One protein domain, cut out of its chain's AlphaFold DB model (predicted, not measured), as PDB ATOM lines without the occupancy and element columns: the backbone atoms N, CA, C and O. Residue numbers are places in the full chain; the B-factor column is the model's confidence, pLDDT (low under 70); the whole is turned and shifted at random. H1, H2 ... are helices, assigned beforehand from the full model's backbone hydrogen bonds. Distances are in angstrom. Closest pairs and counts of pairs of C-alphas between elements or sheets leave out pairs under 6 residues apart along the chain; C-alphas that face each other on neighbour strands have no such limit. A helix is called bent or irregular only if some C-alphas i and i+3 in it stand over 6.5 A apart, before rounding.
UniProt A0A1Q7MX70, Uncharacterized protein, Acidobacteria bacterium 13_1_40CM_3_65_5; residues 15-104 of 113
ATOM      1  N   ASN A  15     -32.340 -26.687 -27.079       91.06
ATOM      2  CA  ASN A  15     -31.117 -26.250 -27.747       91.06
ATOM      3  C   ASN A  15     -31.317 -25.982 -29.252       91.06
ATOM      4  O   ASN A  15     -30.691 -25.099 -29.828       91.06
ATOM      5  N   LEU A  16     -32.228 -26.709 -29.896       92.06
ATOM      6  CA  LEU A  16     -32.579 -26.491 -31.301       92.06
ATOM      7  C   LEU A  16     -33.648 -25.408 -31.503       92.06
ATOM      8  O   LEU A  16     -34.016 -25.116 -32.642       92.06
ATOM      9  N   PHE A  17     -34.142 -24.793 -30.427       90.31
ATOM     10  CA  PHE A  17     -35.114 -23.716 -30.525       90.31
ATOM     11  C   PHE A  17     -34.471 -22.501 -31.224       90.31
ATOM     12  O   PHE A  17     -33.338 -22.135 -30.895       90.31
ATOM     13  N   PRO A  18     -35.143 -21.861 -32.199       85.44
ATOM     14  CA  PRO A  18     -34.501 -20.889 -33.083       85.44
ATOM     15  C   PRO A  18     -34.384 -19.497 -32.437       85.44
ATOM     16  O   PRO A  18     -35.003 -18.528 -32.877       85.44
ATOM     17  N   VAL A  19     -33.592 -19.403 -31.365       86.19
ATOM     18  CA  VAL A  19     -33.325 -18.187 -30.580       86.19
ATOM     19  C   VAL A  19     -31.821 -17.967 -30.447       86.19
ATOM     20  O   VAL A  19     -31.084 -18.890 -30.130       86.19
ATOM     21  N   SER A  20     -31.391 -16.719 -30.653       75.62
ATOM     22  CA  SER A  20     -30.004 -16.246 -30.823       75.62
ATOM     23  C   SER A  20     -28.850 -17.092 -30.246       75.62
ATOM     24  O   SER A  20     -27.931 -17.392 -31.001       75.62
ATOM     25  N   GLN A  21     -28.821 -17.427 -28.945       81.12
ATOM     26  CA  GLN A  21     -27.685 -18.186 -28.372       81.12
ATOM     27  C   GLN A  21     -27.802 -19.697 -28.488       81.12
ATOM     28  O   GLN A  21     -26.806 -20.390 -28.315       81.12
ATOM     29  N   LEU A  22     -29.005 -20.208 -28.692       87.62
ATOM     30  CA  LEU A  22     -29.227 -21.639 -28.798       87.62
ATOM     31  C   LEU A  22     -28.678 -22.101 -30.150       87.62
ATOM     32  O   LEU A  22     -28.590 -21.311 -31.101       87.62
ATOM     33  N   ASP A  23     -28.305 -23.373 -30.260       89.50
ATOM     34  CA  ASP A  23     -27.787 -23.921 -31.516       89.50
ATOM     35  C   ASP A  23     -28.786 -23.708 -32.666       89.50
ATOM     36  O   ASP A  23     -28.392 -23.361 -33.778       89.50
ATOM     37  N   GLY A  24     -30.091 -23.775 -32.384       88.81
ATOM     38  CA  GLY A  24     -31.146 -23.445 -33.345       88.81
ATOM     39  C   GLY A  24     -31.076 -22.018 -33.897       88.81
ATOM     40  O   GLY A  24     -31.354 -21.810 -35.078       88.81
ATOM     41  N   GLY A  25     -30.674 -21.039 -33.080       88.62
ATOM     42  CA  GLY A  25     -30.487 -19.644 -33.497       88.62
ATOM     43  C   GLY A  25     -29.270 -19.446 -34.405       88.62
ATOM     44  O   GLY A  25     -29.329 -18.684 -35.373       88.62
ATOM     45  N   HIS A  26     -28.182 -20.173 -34.139       86.62
ATOM     46  CA  HIS A  26     -26.994 -20.182 -34.997       86.62
ATOM     47  C   HIS A  26     -27.274 -20.877 -36.330       86.62
ATOM     48  O   HIS A  26     -26.873 -20.379 -37.380       86.62
ATOM     49  N   ILE A  27     -28.015 -21.989 -36.310       89.69
ATOM     50  CA  ILE A  27     -28.436 -22.699 -37.522       89.69
ATOM     51  C   ILE A  27     -29.370 -21.811 -38.351       89.69
ATOM     52  O   ILE A  27     -29.168 -21.675 -39.559       89.69
ATOM     53  N   SER A  28     -30.351 -21.148 -37.728       89.56
ATOM     54  CA  SER A  28     -31.231 -20.223 -38.449       89.56
ATOM     55  C   SER A  28     -30.465 -19.023 -39.008       89.56
ATOM     56  O   SER A  28     -30.771 -18.577 -40.113       89.56
ATOM     57  N   TYR A  29     -29.439 -18.533 -38.302       86.56
ATOM     58  CA  TYR A  29     -28.550 -17.480 -38.796       86.56
ATOM     59  C   TYR A  29     -27.681 -17.943 -39.962       86.56
ATOM     60  O   TYR A  29     -27.595 -17.242 -40.962       86.56
ATOM     61  N   ALA A  30     -27.108 -19.142 -39.900       85.75
ATOM     62  CA  ALA A  30     -26.327 -19.694 -41.001       85.75
ATOM     63  C   ALA A  30     -27.173 -19.848 -42.278       85.75
ATOM     64  O   ALA A  30     -26.697 -19.560 -43.369       85.75
ATOM     65  N   VAL A  31     -28.437 -20.264 -42.154       87.75
ATOM     66  CA  VAL A  31     -29.320 -20.487 -43.312       87.75
ATOM     67  C   VAL A  31     -29.919 -19.187 -43.862       87.75
ATOM     68  O   VAL A  31     -30.079 -19.051 -45.073       87.75
ATOM     69  N   LEU A  32     -30.296 -18.241 -42.994       85.50
ATOM     70  CA  LEU A  32     -31.096 -17.063 -43.369       85.50
ATOM     71  C   LEU A  32     -30.343 -15.729 -43.233       85.50
ATOM     72  O   LEU A  32     -30.895 -14.674 -43.571       85.50
ATOM     73  N   GLY A  33     -29.116 -15.750 -42.712       83.44
ATOM     74  CA  GLY A  33     -28.324 -14.569 -42.375       83.44
ATOM     75  C   GLY A  33     -29.085 -13.625 -41.446       83.44
ATOM     76  O   GLY A  33     -29.788 -14.042 -40.521       83.44
ATOM     77  N   ARG A  34     -29.047 -12.328 -41.773       80.19
ATOM     78  CA  ARG A  34     -29.780 -11.263 -41.061       80.19
ATOM     79  C   ARG A  34     -31.291 -11.492 -40.935       80.19
ATOM     80  O   ARG A  34     -31.913 -10.950 -40.025       80.19
ATOM     81  N   LYS A  35     -31.912 -12.308 -41.801       83.06
ATOM     82  CA  LYS A  35     -33.350 -12.623 -41.684       83.06
ATOM     83  C   LYS A  35     -33.657 -13.560 -40.508       83.06
ATOM     84  O   LYS A  35     -34.814 -13.644 -40.101       83.06
ATOM     85  N   SER A  36     -32.650 -14.206 -39.917       85.25
ATOM     86  CA  SER A  36     -32.790 -15.035 -38.711       85.25
ATOM     87  C   SER A  36     -33.378 -14.267 -37.522       85.25
ATOM     88  O   SER A  36     -34.126 -14.838 -36.729       85.25
ATOM     89  N   SER A  37     -33.172 -12.947 -37.445       83.25
ATOM     90  CA  SER A  37     -33.786 -12.111 -36.406       83.25
ATOM     91  C   SER A  37     -35.320 -12.124 -36.464       83.25
ATOM     92  O   SER A  37     -35.969 -12.024 -35.420       83.25
ATOM     93  N   TYR A  38     -35.920 -12.296 -37.652       87.62
ATOM     94  CA  TYR A  38     -37.368 -12.499 -37.781       87.62
ATOM     95  C   TYR A  38     -37.795 -13.867 -37.256       87.62
ATOM     96  O   TYR A  38     -38.837 -13.959 -36.614       87.62
ATOM     97  N   VAL A  39     -36.985 -14.909 -37.471       89.75
ATOM     98  CA  VAL A  39     -37.255 -16.251 -36.936       89.75
ATOM     99  C   VAL A  39     -37.186 -16.242 -35.414       89.75
ATOM    100  O   VAL A  39     -38.108 -16.729 -34.774       89.75
ATOM    101  N   THR A  40     -36.170 -15.602 -34.827       88.69
ATOM    102  CA  THR A  40     -36.077 -15.431 -33.367       88.69
ATOM    103  C   THR A  40     -37.287 -14.684 -32.807       88.69
ATOM    104  O   THR A  40     -37.858 -15.096 -31.799       88.69
ATOM    105  N   LEU A  41     -37.729 -13.609 -33.470       88.88
ATOM    106  CA  LEU A  41     -38.913 -12.869 -33.031       88.88
ATOM    107  C   LEU A  41     -40.194 -13.704 -33.149       88.88
ATOM    108  O   LEU A  41     -41.021 -13.686 -32.239       88.88
ATOM    109  N   ALA A  42     -40.349 -14.448 -34.246       91.81
ATOM    110  CA  ALA A  42     -41.472 -15.356 -34.438       91.81
ATOM    111  C   ALA A  42     -41.478 -16.460 -33.372       91.81
ATOM    112  O   ALA A  42     -42.529 -16.755 -32.816       91.81
ATOM    113  N   ALA A  43     -40.312 -17.010 -33.028       90.38
ATOM    114  CA  ALA A  43     -40.159 -18.041 -32.008       90.38
ATOM    115  C   ALA A  43     -40.562 -17.540 -30.613       90.38
ATOM    116  O   ALA A  43     -41.280 -18.233 -29.895       90.38
ATOM    117  N   ILE A  44     -40.186 -16.304 -30.264       90.94
ATOM    118  CA  ILE A  44     -40.662 -15.631 -29.045       90.94
ATOM    119  C   ILE A  44     -42.182 -15.442 -29.094       90.94
ATOM    120  O   ILE A  44     -42.864 -15.747 -28.120       90.94
ATOM    121  N   GLY A  45     -42.729 -14.987 -30.225       93.00
ATOM    122  CA  GLY A  45     -44.176 -14.838 -30.410       93.00
ATOM    123  C   GLY A  45     -44.935 -16.157 -30.224       93.00
ATOM    124  O   GLY A  45     -45.953 -16.190 -29.536       93.00
ATOM    125  N   VAL A  46     -44.402 -17.255 -30.766       92.25
ATOM    126  CA  VAL A  46     -44.934 -18.611 -30.570       92.25
ATOM    127  C   VAL A  46     -44.826 -19.029 -29.106       92.25
ATOM    128  O   VAL A  46     -45.802 -19.529 -28.560       92.25
ATOM    129  N   GLY A  47     -43.696 -18.782 -28.437       91.38
ATOM    130  CA  GLY A  47     -43.541 -19.051 -27.003       91.38
ATOM    131  C   GLY A  47     -44.583 -18.316 -26.152       91.38
ATOM    132  O   GLY A  47     -45.224 -18.921 -25.292       91.38
ATOM    133  N   ILE A  48     -44.833 -17.038 -26.450       92.94
ATOM    134  CA  ILE A  48     -45.871 -16.241 -25.783       92.94
ATOM    135  C   ILE A  48     -47.260 -16.829 -26.065       92.94
ATOM    136  O   ILE A  48     -48.055 -16.972 -25.139       92.94
ATOM    137  N   ALA A  49     -47.558 -17.228 -27.303       92.88
ATOM    138  CA  ALA A  49     -48.825 -17.883 -27.634       92.88
ATOM    139  C   ALA A  49     -48.996 -19.227 -26.896       92.88
ATOM    140  O   ALA A  49     -50.070 -19.527 -26.378       92.88
ATOM    141  N   LEU A  50     -47.927 -20.014 -26.771       90.56
ATOM    142  CA  LEU A  50     -47.933 -21.276 -26.032       90.56
ATOM    143  C   LEU A  50     -48.062 -21.077 -24.516       90.56
ATOM    144  O   LEU A  50     -48.501 -21.991 -23.818       90.56
ATOM    145  N   SER A  51     -47.772 -19.881 -23.996       89.88
ATOM    146  CA  SER A  51     -48.004 -19.549 -22.585       89.88
ATOM    147  C   SER A  51     -49.478 -19.560 -22.177       89.88
ATOM    148  O   SER A  51     -49.779 -19.787 -21.004       89.88
ATOM    149  N   PHE A  52     -50.395 -19.406 -23.141       88.62
ATOM    150  CA  PHE A  52     -51.830 -19.595 -22.922       88.62
ATOM    151  C   PHE A  52     -52.225 -21.073 -22.800       88.62
ATOM    152  O   PHE A  52     -53.280 -21.366 -22.245       88.62
ATOM    153  N   LEU A  53     -51.392 -21.994 -23.299       87.56
ATOM    154  CA  LEU A  53     -51.623 -23.436 -23.214       87.56
ATOM    155  C   LEU A  53     -50.949 -24.053 -21.985       87.56
ATOM    156  O   LEU A  53     -51.577 -24.831 -21.277       87.56
ATOM    157  N   ALA A  54     -49.686 -23.708 -21.719       87.19
ATOM    158  CA  ALA A  54     -48.943 -24.227 -20.575       87.19
ATOM    159  C   ALA A  54     -48.065 -23.156 -19.925       87.19
ATOM    160  O   ALA A  54     -47.280 -22.463 -20.579       87.19
ATOM    161  N   ARG A  55     -48.144 -23.063 -18.593       86.25
ATOM    162  CA  ARG A  55     -47.461 -22.019 -17.814       86.25
ATOM    163  C   ARG A  55     -45.933 -22.104 -17.890       86.25
ATOM    164  O   ARG A  55     -45.271 -21.077 -17.750       86.25
ATOM    165  N   SER A  56     -45.367 -23.275 -18.188       85.56
ATOM    166  CA  SER A  56     -43.927 -23.436 -18.436       85.56
ATOM    167  C   SER A  56     -43.395 -22.489 -19.512       85.56
ATOM    168  O   SER A  56     -42.261 -22.025 -19.416       85.56
ATOM    169  N   TRP A  57     -44.210 -22.150 -20.517       89.00
ATOM    170  CA  TRP A  57     -43.805 -21.243 -21.589       89.00
ATOM    171  C   TRP A  57     -43.656 -19.791 -21.146       89.00
ATOM    172  O   TRP A  57     -42.968 -19.043 -21.832       89.00
ATOM    173  N   ILE A  58     -44.220 -19.387 -20.001       89.44
ATOM    174  CA  ILE A  58     -43.964 -18.055 -19.431       89.44
ATOM    175  C   ILE A  58     -42.482 -17.931 -19.079       89.44
ATOM    176  O   ILE A  58     -41.826 -16.988 -19.515       89.44
ATOM    177  N   VAL A  59     -41.946 -18.911 -18.344       89.31
ATOM    178  CA  VAL A  59     -40.532 -18.930 -17.939       89.31
ATOM    179  C   VAL A  59     -39.634 -18.919 -19.174       89.31
ATOM    180  O   VAL A  59     -38.715 -18.106 -19.261       89.31
ATOM    181  N   TRP A  60     -39.948 -19.761 -20.162       86.81
ATOM    182  CA  TRP A  60     -39.185 -19.826 -21.407       86.81
ATOM    183  C   TRP A  60     -39.259 -18.533 -22.222       86.81
ATOM    184  O   TRP A  60     -38.229 -18.055 -22.683       86.81
ATOM    185  N   SER A  61     -40.437 -17.923 -22.356       90.06
ATOM    186  CA  SER A  61     -40.601 -16.667 -23.099       90.06
ATOM    187  C   SER A  61     -39.855 -15.517 -22.430       90.06
ATOM    188  O   SER A  61     -39.175 -14.753 -23.110       90.06
ATOM    189  N   VAL A  62     -39.921 -15.419 -21.097       91.50
ATOM    190  CA  VAL A  62     -39.154 -14.428 -20.328       91.50
ATOM    191  C   VAL A  62     -37.656 -14.639 -20.532       91.50
ATOM    192  O   VAL A  62     -36.949 -13.678 -20.823       91.50
ATOM    193  N   LEU A  63     -37.173 -15.882 -20.453       88.75
ATOM    194  CA  LEU A  63     -35.765 -16.192 -20.687       88.75
ATOM    195  C   LEU A  63     -35.326 -15.794 -22.104       88.75
ATOM    196  O   LEU A  63     -34.308 -15.124 -22.252       88.75
ATOM    197  N   MET A  64     -36.105 -16.133 -23.136       87.62
ATOM    198  CA  MET A  64     -35.796 -15.746 -24.519       87.62
ATOM    199  C   MET A  64     -35.759 -14.225 -24.703       87.62
ATOM    200  O   MET A  64     -34.886 -13.717 -25.407       87.62
ATOM    201  N   ILE A  65     -36.679 -13.493 -24.066       89.31
ATOM    202  CA  ILE A  65     -36.696 -12.025 -24.089       89.31
ATOM    203  C   ILE A  65     -35.438 -11.475 -23.414       89.31
ATOM    204  O   ILE A  65     -34.777 -10.621 -23.995       89.31
ATOM    205  N   ILE A  66     -35.064 -11.992 -22.239       88.56
ATOM    206  CA  ILE A  66     -33.839 -11.586 -21.535       88.56
ATOM    207  C   ILE A  66     -32.610 -11.837 -22.411       88.56
ATOM    208  O   ILE A  66     -31.785 -10.942 -22.571       88.56
ATOM    209  N   MET A  67     -32.499 -13.021 -23.019       84.25
ATOM    210  CA  MET A  67     -31.390 -13.350 -23.918       84.25
ATOM    211  C   MET A  67     -31.323 -12.374 -25.096       84.25
ATOM    212  O   MET A  67     -30.256 -11.838 -25.394       84.25
ATOM    213  N   LEU A  68     -32.466 -12.077 -25.721       83.62
ATOM    214  CA  LEU A  68     -32.544 -11.099 -26.805       83.62
ATOM    215  C   LEU A  68     -32.138  -9.688 -26.347       83.62
ATOM    216  O   LEU A  68     -31.478  -8.969 -27.095       83.62
ATOM    217  N   SER A  69     -32.523  -9.288 -25.134       82.12
ATOM    218  CA  SER A  69     -32.205  -7.975 -24.563       82.12
ATOM    219  C   SER A  69     -30.731  -7.819 -24.190       82.12
ATOM    220  O   SER A  69     -30.183  -6.738 -24.382       82.12
ATOM    221  N   VAL A  70     -30.085  -8.868 -23.671       81.75
ATOM    222  CA  VAL A  70     -28.679  -8.819 -23.222       81.75
ATOM    223  C   VAL A  70     -27.701  -8.859 -24.399       81.75
ATOM    224  O   VAL A  70     -26.661  -8.213 -24.358       81.75
ATOM    225  N   ILE A  71     -28.026  -9.610 -25.451       72.69
ATOM    226  CA  ILE A  71     -27.097  -9.902 -26.560       72.69
ATOM    227  C   ILE A  71     -27.411  -9.049 -27.785       72.69
ATOM    228  O   ILE A  71     -26.557  -8.810 -28.634       72.69
ATOM    229  N   GLY A  72     -28.639  -8.540 -27.852       67.88
ATOM    230  CA  GLY A  72     -29.147  -7.800 -28.987       67.88
ATOM    231  C   GLY A  72     -29.765  -8.710 -30.046       67.88
ATOM    232  O   GLY A  72     -29.631  -9.930 -30.054       67.88
ATOM    233  N   ARG A  73     -30.480  -8.077 -30.981       60.34
ATOM    234  CA  ARG A  73     -31.161  -8.756 -32.101       60.34
ATOM    235  C   ARG A  73     -30.210  -9.192 -33.215       60.34
ATOM    236  O   ARG A  73     -30.652  -9.837 -34.166       60.34
ATOM    237  N   HIS A  74     -28.953  -8.772 -33.123       54.25
ATOM    238  CA  HIS A  74     -27.941  -8.937 -34.147       54.25
ATOM    239  C   HIS A  74     -26.834  -9.813 -33.584       54.25
ATOM    240  O   HIS A  74     -26.100  -9.398 -32.690       54.25
ATOM    241  N   HIS A  75     -26.724 -11.020 -34.136       55.03
ATOM    242  CA  HIS A  75     -25.473 -11.761 -34.078       55.03
ATOM    243  C   HIS A  75     -24.380 -10.887 -34.718       55.03
ATOM    244  O   HIS A  75     -24.678 -10.191 -35.697       55.03
ATOM    245  N   PRO A  76     -23.149 -10.858 -34.175       54.94
ATOM    246  CA  PRO A  76     -22.041 -10.210 -34.855       54.94
ATOM    247  C   PRO A  76     -21.963 -10.758 -36.286       54.94
ATOM    248  O   PRO A  76     -22.027 -11.980 -36.454       54.94
ATOM    249  N   PRO A  77     -21.871  -9.891 -37.309       56.19
ATOM    250  CA  PRO A  77     -21.845 -10.338 -38.691       56.19
ATOM    251  C   PRO A  77     -20.694 -11.321 -38.865       56.19
ATOM    252  O   PRO A  77     -19.535 -11.000 -38.593       56.19
ATOM    253  N   VAL A  78     -21.021 -12.542 -39.278       57.97
ATOM    254  CA  VAL A  78     -20.005 -13.524 -39.648       57.97
ATOM    255  C   VAL A  78     -19.339 -12.992 -40.915       57.97
ATOM    256  O   VAL A  78     -20.031 -12.587 -41.847       57.97
ATOM    257  N   PHE A  79     -18.005 -12.964 -40.947       54.34
ATOM    258  CA  PHE A  79     -17.227 -12.384 -42.052       54.34
ATOM    259  C   PHE A  79     -17.599 -12.949 -43.441       54.34
ATOM    260  O   PHE A  79     -17.417 -12.259 -44.437       54.34
ATOM    261  N   ASP A  80     -18.185 -14.152 -43.486       60.22
ATOM    262  CA  ASP A  80     -18.597 -14.884 -44.691       60.22
ATOM    263  C   ASP A  80     -20.131 -14.958 -44.892       60.22
ATOM    264  O   ASP A  80     -20.636 -15.933 -45.445       60.22
ATOM    265  N   GLU A  81     -20.912 -13.957 -44.465       59.38
ATOM    266  CA  GLU A  81     -22.375 -13.916 -44.712       59.38
ATOM    267  C   GLU A  81     -22.769 -14.062 -46.193       59.38
ATOM    268  O   GLU A  81     -23.887 -14.474 -46.507       59.38
ATOM    269  N   GLU A  82     -21.866 -13.703 -47.103       60.44
ATOM    270  CA  GLU A  82     -22.089 -13.733 -48.548       60.44
ATOM    271  C   GLU A  82     -21.812 -15.111 -49.169       60.44
ATOM    272  O   GLU A  82     -22.198 -15.360 -50.314       60.44
ATOM    273  N   ILE A  83     -21.175 -16.027 -48.427       67.75
ATOM    274  CA  ILE A  83     -20.835 -17.359 -48.929       67.75
ATOM    275  C   ILE A  83     -22.028 -18.302 -48.718       67.75
ATOM    276  O   ILE A  83     -22.411 -18.574 -47.577       67.75
ATOM    277  N   PRO A  84     -22.618 -18.857 -49.795       71.19
ATOM    278  CA  PRO A  84     -23.726 -19.789 -49.661       71.19
ATOM    279  C   PRO A  84     -23.291 -21.060 -48.919       71.19
ATOM    280  O   PRO A  84     -22.183 -21.566 -49.106       71.19
ATOM    281  N   LEU A  85     -24.188 -21.609 -48.092       77.69
ATOM    282  CA  LEU A  85     -23.947 -22.876 -47.404       77.69
ATOM    283  C   LEU A  85     -23.699 -24.004 -48.407       77.69
ATOM    284  O   LEU A  85     -24.498 -24.236 -49.315       77.69
ATOM    285  N   ASP A  86     -22.635 -24.769 -48.171       85.44
ATOM    286  CA  ASP A  86     -22.412 -26.021 -48.884       85.44
ATOM    287  C   ASP A  86     -23.553 -27.023 -48.610       85.44
ATOM    288  O   ASP A  86     -24.186 -27.017 -47.546       85.44
ATOM    289  N   ARG A  87     -23.804 -27.925 -49.565       87.38
ATOM    290  CA  ARG A  87     -24.910 -28.895 -49.535       87.38
ATOM    291  C   ARG A  87     -24.902 -29.739 -48.263       87.38
ATOM    292  O   ARG A  87     -25.965 -30.011 -47.715       87.38
ATOM    293  N   ALA A  88     -23.724 -30.112 -47.763       89.62
ATOM    294  CA  ALA A  88     -23.591 -30.857 -46.511       89.62
ATOM    295  C   ALA A  88     -24.152 -30.082 -45.302       89.62
ATOM    296  O   ALA A  88     -24.860 -30.651 -44.472       89.62
ATOM    297  N   ARG A  89     -23.898 -28.769 -45.223       87.25
ATOM    298  CA  ARG A  89     -24.396 -27.914 -44.133       87.25
ATOM    299  C   ARG A  89     -25.905 -27.714 -44.218       87.25
ATOM    300  O   ARG A  89     -26.568 -27.671 -43.185       87.25
ATOM    301  N   LEU A  90     -26.455 -27.657 -45.431       89.25
ATOM    302  CA  LEU A  90     -27.901 -27.595 -45.632       89.25
ATOM    303  C   LEU A  90     -28.597 -28.875 -45.144       89.25
ATOM    304  O   LEU A  90     -29.619 -28.794 -44.465       89.25
ATOM    305  N   TRP A  91     -28.022 -30.050 -45.423       92.94
ATOM    306  CA  TRP A  91     -28.533 -31.320 -44.898       92.94
ATOM    307  C   TRP A  91     -28.474 -31.386 -43.370       92.94
ATOM    308  O   TRP A  91     -29.425 -31.860 -42.754       92.94
ATOM    309  N   LEU A  92     -27.410 -30.868 -42.749       92.12
ATOM    310  CA  LEU A  92     -27.316 -30.773 -41.288       92.12
ATOM    311  C   LEU A  92     -28.366 -29.821 -40.702       92.12
ATOM    312  O   LEU A  92     -28.985 -30.153 -39.695       92.12
ATOM    313  N   ALA A  93     -28.615 -28.679 -41.346       91.12
ATOM    314  CA  ALA A  93     -29.666 -27.754 -40.927       91.12
ATOM    315  C   ALA A  93     -31.062 -28.391 -41.034       91.12
ATOM    316  O   ALA A  93     -31.879 -28.254 -40.123       91.12
ATOM    317  N   LEU A  94     -31.323 -29.145 -42.109       93.31
ATOM    318  CA  LEU A  94     -32.570 -29.896 -42.266       93.31
ATOM    319  C   LEU A  94     -32.704 -30.999 -41.210       93.31
ATOM    320  O   LEU A  94     -33.765 -31.153 -40.614       93.31
ATOM    321  N   PHE A  95     -31.634 -31.747 -40.950       94.50
ATOM    322  CA  PHE A  95     -31.616 -32.769 -39.907       94.50
ATOM    323  C   PHE A  95     -31.904 -32.167 -38.526       94.50
ATOM    324  O   PHE A  95     -32.742 -32.689 -37.792       94.50
ATOM    325  N   ALA A  96     -31.280 -31.034 -38.196       93.06
ATOM    326  CA  ALA A  96     -31.548 -30.298 -36.966       93.06
ATOM    327  C   ALA A  96     -33.016 -29.847 -36.871       93.06
ATOM    328  O   ALA A  96     -33.633 -29.997 -35.821       93.06
ATOM    329  N   LEU A  97     -33.613 -29.374 -37.970       92.62
ATOM    330  CA  LEU A  97     -35.036 -29.028 -38.009       92.62
ATOM    331  C   LEU A  97     -35.935 -30.246 -37.739       92.62
ATOM    332  O   LEU A  97     -36.888 -30.153 -36.968       92.62
ATOM    333  N   VAL A  98     -35.627 -31.396 -38.341       95.00
ATOM    334  CA  VAL A  98     -36.371 -32.643 -38.104       95.00
ATOM    335  C   VAL A  98     -36.249 -33.072 -36.642       95.00
ATOM    336  O   VAL A  98     -37.259 -33.370 -36.009       95.00
ATOM    337  N   MET A  99     -35.040 -33.040 -36.077       94.00
ATOM    338  CA  MET A  99     -34.808 -33.355 -34.665       94.00
ATOM    339  C   MET A  99     -35.557 -32.406 -33.732       94.00
ATOM    340  O   MET A  99     -36.136 -32.854 -32.746       94.00
ATOM    341  N   PHE A 100     -35.602 -31.113 -34.059       93.19
ATOM    342  CA  PHE A 100     -36.397 -30.149 -33.311       93.19
ATOM    343  C   PHE A 100     -37.870 -30.554 -33.291       93.19
ATOM    344  O   PHE A 100     -38.438 -30.672 -32.215       93.19
ATOM    345  N   ILE A 101     -38.466 -30.841 -34.453       92.00
ATOM    346  CA  ILE A 101     -39.882 -31.228 -34.558       92.00
ATOM    347  C   ILE A 101     -40.176 -32.513 -33.774       92.00
ATOM    348  O   ILE A 101     -41.189 -32.584 -33.084       92.00
ATOM    349  N   LEU A 102     -39.295 -33.515 -33.852       91.50
ATOM    350  CA  LEU A 102     -39.474 -34.794 -33.155       91.50
ATOM    351  C   LEU A 102     -39.345 -34.669 -31.632       91.50
ATOM    352  O   LEU A 102     -40.029 -35.380 -30.898       91.50
ATOM    353  N   CYS A 103     -38.469 -33.783 -31.159       89.88
ATOM    354  CA  CYS A 103     -38.237 -33.571 -29.733       89.88
ATOM    355  C   CYS A 103     -39.151 -32.488 -29.134       89.88
ATOM    356  O   CYS A 103     -39.249 -32.386 -27.910       89.88
ATOM    357  N   PHE A 104     -39.791 -31.658 -29.965       88.25
ATOM    358  CA  PHE A 104     -40.579 -30.521 -29.505       88.25
ATOM    359  C   PHE A 104     -41.774 -30.980 -28.675       88.25
ATOM    360  O   PHE A 104     -42.634 -31.729 -29.134       88.25
TER     361      PHE A 104
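This is residues 15 to 104 of the 113 residues of an uncharacterized protein of Acidobacteria bacterium 13_1_40CM_3_65_5 (UniProt A0A1Q7MX70). A flat group of helices has a first helix, H1, sharply folded back on itself: its arms H1a and H1b make the middle, with H2 folded back from the end of H1b as a hairpin, packed on residues 44 to 50 of H1b, and H3 packed on H1a with residues 90 to 96. A long link without a named helix, residues 72 to 86, joins H2 to H3. The 90 printed residues hold three named helices, H1, H2 and H3, and no named strand; the class is all helix. The whole is compact, with a radius of gyration of the C-alphas of 13.6 A and spans of 41 by 29 by 16 A.

Look first at H1, residues 23 to 50, assigned as one helix by its hydrogen bonds but bent: C-alphas 31 and 34 are 9.5 A apart. Its arms, H1a at 23 to 31 and H1b at 34 to 50, touch at a steep tilt of 40 degrees, opposite ways; the closest C-alphas, of Tyr 29 and Ser 36, are 4.9 A apart. Next, H2, residues 56 to 71, forms a helical hairpin with H1b, touching its residues 44 to 50 alone, at a shallow tilt of 27 degrees; the closest C-alphas, of Gly 47 and Ser 61, are 5.4 A apart. H3, residues 87 to 103, touches H1a with 90 to 96 alone, opposite ways at 38 degrees, only just steep; the closest C-alphas, of Ile 27 and Ala 93, are 6.2 A apart. H3 is apart from H1b and H2. Every O i to N i+4 pair is within hydrogen-bond range in H1a, H2 and H3, and 11 of 13 in H1b.

Find C-alpha 23 at (-27.787, -23.921, -31.516), where H1a begins its 12.4 A. H1b spans 25.6 A, H2 23.1 A and H3 24.3 A, ending at C-alpha 103, (-38.237, -33.571, -29.733).

The farthest C-alphas, of Arg 55 and Ile 83, are 41.2 A apart. The printed part has no cut; the link from H1 to H2 is tight. Look for pLDDT under 70 at residues 72 to 83.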